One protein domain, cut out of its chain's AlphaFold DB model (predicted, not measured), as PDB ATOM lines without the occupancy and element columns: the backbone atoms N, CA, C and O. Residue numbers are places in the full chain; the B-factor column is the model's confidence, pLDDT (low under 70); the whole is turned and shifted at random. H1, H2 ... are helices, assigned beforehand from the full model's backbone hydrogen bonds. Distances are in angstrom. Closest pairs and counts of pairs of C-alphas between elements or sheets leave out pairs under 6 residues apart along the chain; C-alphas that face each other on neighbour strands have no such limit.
ATOM      1  N   ALA A   2      27.109 -53.016  42.008       78.88
ATOM      2  CA  ALA A   2      27.765 -51.977  41.198       78.88
ATOM      3  C   ALA A   2      26.783 -51.032  40.477       78.88
ATOM      4  O   ALA A   2      26.934 -49.817  40.542       78.88
ATOM      5  N   GLU A   3      25.726 -51.569  39.868       85.62
ATOM      6  CA  GLU A   3      24.724 -50.757  39.165       85.62
ATOM      7  C   GLU A   3      23.999 -49.773  40.099       85.62
ATOM      8  O   GLU A   3      23.858 -48.592  39.793       85.62
ATOM      9  N   ARG A   4      23.621 -50.239  41.298       88.88
ATOM     10  CA  ARG A   4      22.998 -49.410  42.340       88.88
ATOM     11  C   ARG A   4      23.912 -48.255  42.770       88.88
ATOM     12  O   ARG A   4      23.432 -47.147  42.978       88.88
ATOM     13  N   TYR A   5      25.217 -48.504  42.872       90.38
ATOM     14  CA  TYR A   5      26.207 -47.477  43.189       90.38
ATOM     15  C   TYR A   5      26.350 -46.436  42.069       90.38
ATOM     16  O   TYR A   5      26.352 -45.238  42.344       90.38
ATOM     17  N   LEU A   6      26.405 -46.865  40.807       92.00
ATOM     18  CA  LEU A   6      26.492 -45.952  39.662       92.00
ATOM     19  C   LEU A   6      25.255 -45.055  39.556       92.00
ATOM     20  O   LEU A   6      25.390 -43.836  39.461       92.00
ATOM     21  N   ARG A   7      24.061 -45.639  39.699       92.50
ATOM     22  CA  ARG A   7      22.797 -44.891  39.712       92.50
ATOM     23  C   ARG A   7      22.729 -43.888  40.865       92.50
ATOM     24  O   ARG A   7      22.232 -42.784  40.674       92.50
ATOM     25  N   SER A   8      23.289 -44.224  42.033       95.75
ATOM     26  CA  SER A   8      23.367 -43.297  43.177       95.75
ATOM     27  C   SER A   8      24.251 -42.071  42.922       95.75
ATOM     28  O   SER A   8      24.106 -41.060  43.596       95.75
ATOM     29  N   ARG A   9      25.154 -42.156  41.937       93.44
ATOM     30  CA  ARG A   9      26.009 -41.055  41.480       93.44
ATOM     31  C   ARG A   9      25.503 -40.405  40.191       93.44
ATOM     32  O   ARG A   9      26.252 -39.665  39.564       93.44
ATOM     33  N   HIS A  10      24.261 -40.686  39.796       94.75
ATOM     34  CA  HIS A  10      23.648 -40.191  38.561       94.75
ATOM     35  C   HIS A  10      24.380 -40.609  37.276       94.75
ATOM     36  O   HIS A  10      24.283 -39.932  36.258       94.75
ATOM     37  N   TYR A  11      25.085 -41.743  37.301       91.81
ATOM     38  CA  TYR A  11      25.636 -42.346  36.090       91.81
ATOM     39  C   TYR A  11      24.651 -43.340  35.486       91.81
ATOM     40  O   TYR A  11      24.038 -44.128  36.211       91.81
ATOM     41  N   GLU A  12      24.554 -43.343  34.157       90.31
ATOM     42  CA  GLU A  12      23.817 -44.354  33.406       90.31
ATOM     43  C   GLU A  12      24.710 -45.590  33.181       90.31
ATOM     44  O   GLU A  12      25.716 -45.517  32.461       90.31
ATOM     45  N   PRO A  13      24.415 -46.725  33.843       85.31
ATOM     46  CA  PRO A  13      25.276 -47.893  33.795       85.31
ATOM     47  C   PRO A  13      25.083 -48.654  32.480       85.31
ATOM     48  O   PRO A  13      24.058 -49.291  32.265       85.31
ATOM     49  N   HIS A  14      26.114 -48.656  31.644       82.81
ATOM     50  CA  HIS A  14      26.185 -49.462  30.425       82.81
ATOM     51  C   HIS A  14      27.041 -50.712  30.683       82.81
ATOM     52  O   HIS A  14      28.158 -50.832  30.180       82.81
ATOM     53  N   ILE A  15      26.568 -51.608  31.556       81.19
ATOM     54  CA  ILE A  15      27.304 -52.820  31.946       81.19
ATOM     55  C   ILE A  15      26.625 -54.033  31.317       81.19
ATOM     56  O   ILE A  15      25.553 -54.432  31.758       81.19
ATOM     57  N   GLN A  16      27.272 -54.633  30.320       80.81
ATOM     58  CA  GLN A  16      26.852 -55.920  29.764       80.81
ATOM     59  C   GLN A  16      27.402 -57.069  30.611       80.81
ATOM     60  O   GLN A  16      28.519 -57.002  31.135       80.81
ATOM     61  N   SER A  17      26.628 -58.141  30.756       84.19
ATOM     62  CA  SER A  17      27.134 -59.377  31.341       84.19
ATOM     63  C   SER A  17      28.076 -60.093  30.370       84.19
ATOM     64  O   SER A  17      27.995 -59.945  29.154       84.19
ATOM     65  N   ARG A  18      28.949 -60.950  30.913       80.56
ATOM     66  CA  ARG A  18      29.887 -61.757  30.113       80.56
ATOM     67  C   ARG A  18      29.194 -62.621  29.056       80.56
ATOM     68  O   ARG A  18      29.769 -62.858  28.001       80.56
ATOM     69  N   LYS A  19      27.996 -63.131  29.363       84.50
ATOM     70  CA  LYS A  19      27.232 -63.979  28.443       84.50
ATOM     71  C   LYS A  19      26.641 -63.143  27.311       84.50
ATOM     72  O   LYS A  19      26.848 -63.484  26.158       84.50
ATOM     73  N   GLU A  20      26.019 -62.013  27.640       85.19
ATOM     74  CA  GLU A  20      25.497 -61.069  26.643       85.19
ATOM     75  C   GLU A  20      26.607 -60.528  25.733       85.19
ATOM     76  O   GLU A  20      26.404 -60.421  24.531       85.19
ATOM     77  N   GLU A  21      27.795 -60.241  26.275       80.56
ATOM     78  CA  GLU A  21      28.964 -59.832  25.486       80.56
ATOM     79  C   GLU A  21      29.454 -60.966  24.570       80.56
ATOM     80  O   GLU A  21      29.757 -60.722  23.406       80.56
ATOM     81  N   SER A  22      29.498 -62.209  25.063       82.69
ATOM     82  CA  SER A  22      29.882 -63.385  24.268       82.69
ATOM     83  C   SER A  22      28.915 -63.637  23.112       82.69
ATOM     84  O   SER A  22      29.354 -63.941  22.004       82.69
ATOM     85  N   ASP A  23      27.614 -63.502  23.371       84.81
ATOM     86  CA  ASP A  23      26.561 -63.661  22.371       84.81
ATOM     87  C   ASP A  23      26.605 -62.498  21.363       84.81
ATOM     88  O   ASP A  23      26.520 -62.714  20.155       84.81
ATOM     89  N   ALA A  24      26.834 -61.266  21.832       82.12
ATOM     90  CA  ALA A  24      26.969 -60.092  20.975       82.12
ATOM     91  C   ALA A  24      28.225 -60.146  20.090       82.12
ATOM     92  O   ALA A  24      28.150 -59.765  18.927       82.12
ATOM     93  N   CYS A  25      29.346 -60.688  20.582       78.62
ATOM     94  CA  CYS A  25      30.567 -60.905  19.793       78.62
ATOM     95  C   CYS A  25      30.376 -61.837  18.586       78.62
ATOM     96  O   CYS A  25      31.224 -61.835  17.697       78.62
ATOM     97  N   GLN A  26      29.296 -62.628  18.534       81.12
ATOM     98  CA  GLN A  26      28.967 -63.444  17.358       81.12
ATOM     99  C   GLN A  26      28.375 -62.614  16.209       81.12
ATOM    100  O   GLN A  26      28.328 -63.079  15.072       81.12
ATOM    101  N   ASN A  27      27.914 -61.391  16.486       83.00
ATOM    102  CA  ASN A  27      27.380 -60.478  15.486       83.00
ATOM    103  C   ASN A  27      28.513 -59.635  14.870       83.00
ATOM    104  O   ASN A  27      29.313 -59.038  15.588       83.00
ATOM    105  N   THR A  28      28.562 -59.544  13.538       73.69
ATOM    106  CA  THR A  28      29.596 -58.802  12.795       73.69
ATOM    107  C   THR A  28      29.586 -57.296  13.061       73.69
ATOM    108  O   THR A  28      30.621 -56.646  12.913       73.69
ATOM    109  N   ASP A  29      28.446 -56.745  13.484       81.94
ATOM    110  CA  ASP A  29      28.294 -55.314  13.768       81.94
ATOM    111  C   ASP A  29      28.653 -54.947  15.217       81.94
ATOM    112  O   ASP A  29      28.757 -53.765  15.565       81.94
ATOM    113  N   PHE A  30      28.882 -55.940  16.082       79.00
ATOM    114  CA  PHE A  30      29.268 -55.698  17.464       79.00
ATOM    115  C   PHE A  30      30.763 -55.393  17.574       79.00
ATOM    116  O   PHE A  30      31.627 -56.199  17.227       79.00
ATOM    117  N   LYS A  31      31.088 -54.225  18.131       75.25
ATOM    118  CA  LYS A  31      32.466 -53.836  18.447       75.25
ATOM    119  C   LYS A  31      32.644 -53.785  19.954       75.25
ATOM    120  O   LYS A  31      32.232 -52.819  20.592       75.25
ATOM    121  N   ALA A  32      33.317 -54.784  20.519       76.50
ATOM    122  CA  ALA A  32      33.712 -54.753  21.922       76.50
ATOM    123  C   ALA A  32      34.675 -53.574  22.167       76.50
ATOM    124  O   ALA A  32      35.804 -53.561  21.679       76.50
ATOM    125  N   GLN A  33      34.245 -52.558  22.920       78.69
ATOM    126  CA  GLN A  33      35.047 -51.351  23.198       78.69
ATOM    127  C   GLN A  33      35.929 -51.475  24.452       78.69
ATOM    128  O   GLN A  33      36.659 -50.547  24.810       78.69
ATOM    129  N   ARG A  34      35.908 -52.636  25.119       81.75
ATOM    130  CA  ARG A  34      36.612 -52.869  26.388       81.75
ATOM    131  C   ARG A  34      38.124 -52.688  26.286       81.75
ATOM    132  O   ARG A  34      38.758 -52.272  27.257       81.75
ATOM    133  N   TRP A  35      38.681 -52.899  25.091       85.25
ATOM    134  CA  TRP A  35      40.102 -52.719  24.796       85.25
ATOM    135  C   TRP A  35      40.616 -51.326  25.184       85.25
ATOM    136  O   TRP A  35      41.781 -51.189  25.541       85.25
ATOM    137  N   VAL A  36      39.771 -50.283  25.177       85.94
ATOM    138  CA  VAL A  36      40.166 -48.932  25.607       85.94
ATOM    139  C   VAL A  36      40.494 -48.905  27.102       85.94
ATOM    140  O   VAL A  36      41.532 -48.366  27.499       85.94
ATOM    141  N   VAL A  37      39.641 -49.519  27.926       86.81
ATOM    142  CA  VAL A  37      39.812 -49.608  29.385       86.81
ATOM    143  C   VAL A  37      40.966 -50.541  29.736       86.81
ATOM    144  O   VAL A  37      41.801 -50.198  30.575       86.81
ATOM    145  N   GLU A  38      41.053 -51.690  29.067       89.75
ATOM    146  CA  GLU A  38      42.130 -52.668  29.264       89.75
ATOM    147  C   GLU A  38      43.495 -52.089  28.888       89.75
ATOM    148  O   GLU A  38      44.455 -52.206  29.649       89.75
ATOM    149  N   ARG A  39      43.581 -51.387  27.754       90.31
ATOM    150  CA  ARG A  39      44.789 -50.671  27.325       90.31
ATOM    151  C   ARG A  39      45.211 -49.627  28.354       90.31
ATOM    152  O   ARG A  39      46.395 -49.530  28.665       90.31
ATOM    153  N   THR A  40      44.257 -48.874  28.902       87.81
ATOM    154  CA  THR A  40      44.543 -47.860  29.930       87.81
ATOM    155  C   THR A  40      45.067 -48.510  31.214       87.81
ATOM    156  O   THR A  40      46.062 -48.051  31.774       87.81
ATOM    157  N   HIS A  41      44.479 -49.634  31.636       87.69
ATOM    158  CA  HIS A  41      45.000 -50.436  32.746       87.69
ATOM    159  C   HIS A  41      46.402 -50.989  32.468       87.69
ATOM    160  O   HIS A  41      47.266 -50.947  33.341       87.69
ATOM    161  N   SER A  42      46.670 -51.436  31.240       91.25
ATOM    162  CA  SER A  42      47.999 -51.901  30.834       91.25
ATOM    163  C   SER A  42      49.065 -50.804  30.970       91.25
ATOM    164  O   SER A  42      50.193 -51.077  31.384       91.25
ATOM    165  N   TRP A  43      48.720 -49.534  30.726       92.31
ATOM    166  CA  TRP A  43      49.642 -48.419  30.965       92.31
ATOM    167  C   TRP A  43      49.981 -48.240  32.446       92.31
ATOM    168  O   TRP A  43      51.138 -47.968  32.770       92.31
ATOM    169  N   MET A  44      49.014 -48.455  33.344       91.69
ATOM    170  CA  MET A  44      49.247 -48.402  34.792       91.69
ATOM    171  C   MET A  44      50.178 -49.522  35.276       91.69
ATOM    172  O   MET A  44      50.976 -49.297  36.184       91.69
ATOM    173  N   ASN A  45      50.176 -50.687  34.621       90.50
ATOM    174  CA  ASN A  45      51.060 -51.805  34.976       90.50
ATOM    175  C   ASN A  45      52.557 -51.477  34.817       90.50
ATOM    176  O   ASN A  45      53.396 -52.130  35.437       90.50
ATOM    177  N   ARG A  46      52.915 -50.444  34.038       90.44
ATOM    178  CA  ARG A  46      54.306 -49.962  33.922       90.44
ATOM    179  C   ARG A  46      54.792 -49.238  35.180       90.44
ATOM    180  O   ARG A  46      55.997 -49.091  35.379       90.44
ATOM    181  N   PHE A  47      53.880 -48.807  36.047       91.88
ATOM    182  CA  PHE A  47      54.200 -48.155  37.309       91.88
ATOM    183  C   PHE A  47      54.256 -49.206  38.415       91.88
ATOM    184  O   PHE A  47      53.245 -49.554  39.025       91.88
ATOM    185  N   ARG A  48      55.462 -49.704  38.716       90.38
ATOM    186  CA  ARG A  48      55.685 -50.786  39.699       90.38
ATOM    187  C   ARG A  48      55.049 -50.515  41.071       90.38
ATOM    188  O   ARG A  48      54.625 -51.456  41.734       90.38
ATOM    189  N   ARG A  49      54.967 -49.242  41.476       89.06
ATOM    190  CA  ARG A  49      54.374 -48.787  42.747       89.06
ATOM    191  C   ARG A  49      52.841 -48.869  42.788       89.06
ATOM    192  O   ARG A  49      52.269 -48.898  43.870       89.06
ATOM    193  N   ILE A  50      52.197 -48.891  41.620       91.62
ATOM    194  CA  ILE A  50      50.749 -49.091  41.474       91.62
ATOM    195  C   ILE A  50      50.447 -50.572  41.269       91.62
ATOM    196  O   ILE A  50      49.523 -51.085  41.896       91.62
ATOM    197  N   LEU A  51      51.250 -51.248  40.434       89.94
ATOM    198  CA  LEU A  51      51.122 -52.678  40.149       89.94
ATOM    199  C   LEU A  51      51.221 -53.517  41.427       89.94
ATOM    200  O   LEU A  51      50.401 -54.397  41.667       89.94
ATOM    201  N   ILE A  52      52.232 -53.234  42.249       89.88
ATOM    202  CA  ILE A  52      52.382 -53.828  43.572       89.88
ATOM    203  C   ILE A  52      52.056 -52.734  44.577       89.88
ATOM    204  O   ILE A  52      52.743 -51.713  44.635       89.88
ATOM    205  N   ARG A  53      51.011 -52.944  45.377       90.00
ATOM    206  CA  ARG A  53      50.595 -51.983  46.398       90.00
ATOM    207  C   ARG A  53      51.555 -52.019  47.589       90.00
ATOM    208  O   ARG A  53      51.340 -52.746  48.552       90.00
ATOM    209  N   TRP A  54      52.608 -51.208  47.515       89.19
ATOM    210  CA  TRP A  54      53.569 -51.014  48.609       89.19
ATOM    211  C   TRP A  54      53.072 -50.040  49.684       89.19
ATOM    212  O   TRP A  54      53.536 -50.076  50.823       89.19
ATOM    213  N   GLU A  55      52.127 -49.165  49.336       93.00
ATOM    214  CA  GLU A  55      51.625 -48.149  50.256       93.00
ATOM    215  C   GLU A  55      50.745 -48.763  51.346       93.00
ATOM    216  O   GLU A  55      49.703 -49.361  51.065       93.00
ATOM    217  N   LYS A  56      51.141 -48.548  52.608       93.00
ATOM    218  CA  LYS A  56      50.351 -48.959  53.779       93.00
ATOM    219  C   LYS A  56      49.052 -48.164  53.912       93.00
ATOM    220  O   LYS A  56      48.033 -48.718  54.310       93.00
ATOM    221  N   LYS A  57      49.100 -46.869  53.598       95.88
ATOM    222  CA  LYS A  57      47.964 -45.945  53.683       95.88
ATOM    223  C   LYS A  57      47.198 -45.911  52.361       95.88
ATOM    224  O   LYS A  57      47.813 -45.933  51.293       95.88
ATOM    225  N   VAL A  58      45.867 -45.891  52.433       95.44
ATOM    226  CA  VAL A  58      44.996 -45.882  51.242       95.44
ATOM    227  C   VAL A  58      45.164 -44.568  50.483       95.44
ATOM    228  O   VAL A  58      45.297 -44.578  49.265       95.44
ATOM    229  N   GLU A  59      45.277 -43.470  51.218       96.75
ATOM    230  CA  GLU A  59      45.399 -42.104  50.716       96.75
ATOM    231  C   GLU A  59      46.680 -41.936  49.888       96.75
ATOM    232  O   GLU A  59      46.682 -41.322  48.824       96.75
ATOM    233  N   ASN A  60      47.778 -42.556  50.334       95.62
ATOM    234  CA  ASN A  60      49.034 -42.553  49.588       95.62
ATOM    235  C   ASN A  60      48.910 -43.325  48.271       95.62
ATOM    236  O   ASN A  60      49.439 -42.891  47.248       95.62
ATOM    237  N   TYR A  61      48.240 -44.482  48.294       95.12
ATOM    238  CA  TYR A  61      48.016 -45.272  47.085       95.12
ATOM    239  C   TYR A  61      47.158 -44.500  46.080       95.12
ATOM    240  O   TYR A  61      47.505 -44.433  44.903       95.12
ATOM    241  N   GLU A  62      46.086 -43.868  46.555       95.06
ATOM    242  CA  GLU A  62      45.195 -43.029  45.753       95.06
ATOM    243  C   GLU A  62      45.940 -41.842  45.130       95.06
ATOM    244  O   GLU A  62      45.854 -41.623  43.920       95.06
ATOM    245  N   ALA A  63      46.769 -41.138  45.905       95.50
ATOM    246  CA  ALA A  63      47.603 -40.060  45.383       95.50
ATOM    247  C   ALA A  63      48.555 -40.549  44.275       95.50
ATOM    248  O   ALA A  63      48.707 -39.883  43.250       95.50
ATOM    249  N   MET A  64      49.183 -41.723  44.441       94.94
ATOM    250  CA  MET A  64      50.084 -42.271  43.416       94.94
ATOM    251  C   MET A  64      49.334 -42.718  42.167       94.94
ATOM    252  O   MET A  64      49.845 -42.544  41.060       94.94
ATOM    253  N   LEU A  65      48.126 -43.257  42.335       94.56
ATOM    254  CA  LEU A  65      47.247 -43.614  41.231       94.56
ATOM    255  C   LEU A  65      46.914 -42.375  40.391       94.56
ATOM    256  O   LEU A  65      47.151 -42.377  39.183       94.56
ATOM    257  N   HIS A  66      46.462 -41.294  41.032       95.19
ATOM    258  CA  HIS A  66      46.187 -40.029  40.348       95.19
ATOM    259  C   HIS A  66      47.429 -39.451  39.664       95.19
ATOM    260  O   HIS A  66      47.344 -38.991  38.524       95.19
ATOM    261  N   PHE A  67      48.590 -39.524  40.316       95.00
ATOM    262  CA  PHE A  67      49.843 -39.048  39.740       95.00
ATOM    263  C   PHE A  67      50.227 -39.813  38.464       95.00
ATOM    264  O   PHE A  67      50.560 -39.200  37.450       95.00
ATOM    265  N   ALA A  68      50.111 -41.145  38.458       94.50
ATOM    266  CA  ALA A  68      50.364 -41.930  37.252       94.50
ATOM    267  C   ALA A  68      49.350 -41.648  36.140       94.50
ATOM    268  O   ALA A  68      49.748 -41.561  34.979       94.50
ATOM    269  N   CYS A  69      48.068 -41.453  36.470       93.94
ATOM    270  CA  CYS A  69      47.075 -41.006  35.493       93.94
ATOM    271  C   CYS A  69      47.480 -39.666  34.860       93.94
ATOM    272  O   CYS A  69      47.428 -39.539  33.639       93.94
ATOM    273  N   GLY A  70      47.960 -38.707  35.659       94.62
ATOM    274  CA  GLY A  70      48.487 -37.432  35.166       94.62
ATOM    275  C   GLY A  70      49.657 -37.608  34.192       94.62
ATOM    276  O   GLY A  70      49.639 -37.040  33.103       94.62
ATOM    277  N   ILE A  71      50.631 -38.463  34.528       94.00
ATOM    278  CA  ILE A  71      51.773 -38.779  33.649       94.00
ATOM    279  C   ILE A  71      51.311 -39.437  32.343       94.00
ATOM    280  O   ILE A  71      51.815 -39.112  31.268       94.00
ATOM    281  N   ILE A  72      50.363 -40.374  32.413       93.12
ATOM    282  CA  ILE A  72      49.804 -41.038  31.230       93.12
ATOM    283  C   ILE A  72      49.159 -40.004  30.304       93.12
ATOM    284  O   ILE A  72      49.458 -40.000  29.112       93.12
ATOM    285  N   VAL A  73      48.307 -39.129  30.845       93.44
ATOM    286  CA  VAL A  73      47.625 -38.076  30.078       93.44
ATOM    287  C   VAL A  73      48.642 -37.123  29.455       93.44
ATOM    288  O   VAL A  73      48.590 -36.894  28.249       93.44
ATOM    289  N   TRP A  74      49.615 -36.648  30.236       94.00
ATOM    290  CA  TRP A  74      50.703 -35.795  29.753       94.00
ATOM    291  C   TRP A  74      51.434 -36.429  28.563       94.00
ATOM    292  O   TRP A  74      51.539 -35.825  27.498       94.00
ATOM    293  N   ASN A  75      51.855 -37.689  28.697       91.44
ATOM    294  CA  ASN A  75      52.581 -38.401  27.645       91.44
ATOM    295  C   ASN A  75      51.736 -38.684  26.396       91.44
ATOM    296  O   ASN A  75      52.294 -38.843  25.317       91.44
ATOM    297  N   LYS A  76      50.412 -38.815  26.530       88.06
ATOM    298  CA  LYS A  76      49.517 -39.106  25.400       88.06
ATOM    299  C   LYS A  76      49.034 -37.865  24.663       88.06
ATOM    300  O   LYS A  76      48.712 -37.991  23.491       88.06
ATOM    301  N   ILE A  77      48.964 -36.719  25.339       90.88
ATOM    302  CA  ILE A  77      48.474 -35.466  24.754       90.88
ATOM    303  C   ILE A  77      49.621 -34.592  24.241       90.88
ATOM    304  O   ILE A  77      49.475 -33.977  23.195       90.88
ATOM    305  N   LEU A  78      50.737 -34.498  24.972       75.81
ATOM    306  CA  LEU A  78      51.795 -33.518  24.673       75.81
ATOM    307  C   LEU A  78      53.006 -34.100  23.942       75.81
ATOM    308  O   LEU A  78      53.794 -33.347  23.381       75.81
ATOM    309  N   LEU A  79      53.172 -35.421  23.969       64.81
ATOM    310  CA  LEU A  79      54.255 -36.135  23.280       64.81
ATOM    311  C   LEU A  79      53.722 -37.106  22.212       64.81
ATOM    312  O   LEU A  79      54.490 -37.916  21.693       64.81
ATOM    313  N   GLY A  80      52.410 -37.067  21.954       54.84
ATOM    314  CA  GLY A  80      51.696 -37.905  20.993       54.84
ATOM    315  C   GLY A  80      51.332 -37.149  19.730       54.84
ATOM    316  O   GLY A  80      51.069 -35.932  19.840       54.84
TER     317      GLY A  80
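This is residues 2 to 80 of the 80 residues of the protein "Putative transposase" of Photorhabdus temperata subsp. temperata M1021 (UniProt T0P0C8). Look for a loose, open chain of helices: the long H5 stands at one end, H3 ends near its middle, short H4 packs on it, and H2 and H1 lie far off. The printed part has 79 residues with five named helices, H1 to H5 in order, and is all helix. The radius of gyration of the C-alphas is 16.7 A, the spans 42 by 34 by 24 A.

Start at H5, residues 58 to 77. Its residues 68 to 72 alone only just touch H3, residues 35 to 44, with 3 pairs of C-alphas within 8 A, the closest Met 44 and Ala 68 at 7.0 A; the tilt is steep, 66 degrees, opposite ways. Its residues 61 to 65 alone touch H4, residues 48 to 51, the closest C-alphas being Ile 50 and Leu 65, 6.5 A. H1, residues 2 to 8, and H2, residues 18 to 24, are apart from each other and from these three. Every O i to N i+4 pair is within hydrogen-bond range in H1, H2, H3 and H5; H4 is too short for one.

Find C-alpha 58 at (44.996, -45.882, 51.242); H5 runs 28.7 A to C-alpha 77 at (48.474, -35.466, 24.754). H3 spans 14.2 A.

The farthest C-alphas, Thr 28 and Lys 56, are 47.0 A apart. The printed part has no cut and no long link; residues 79 to 80 are under pLDDT 70.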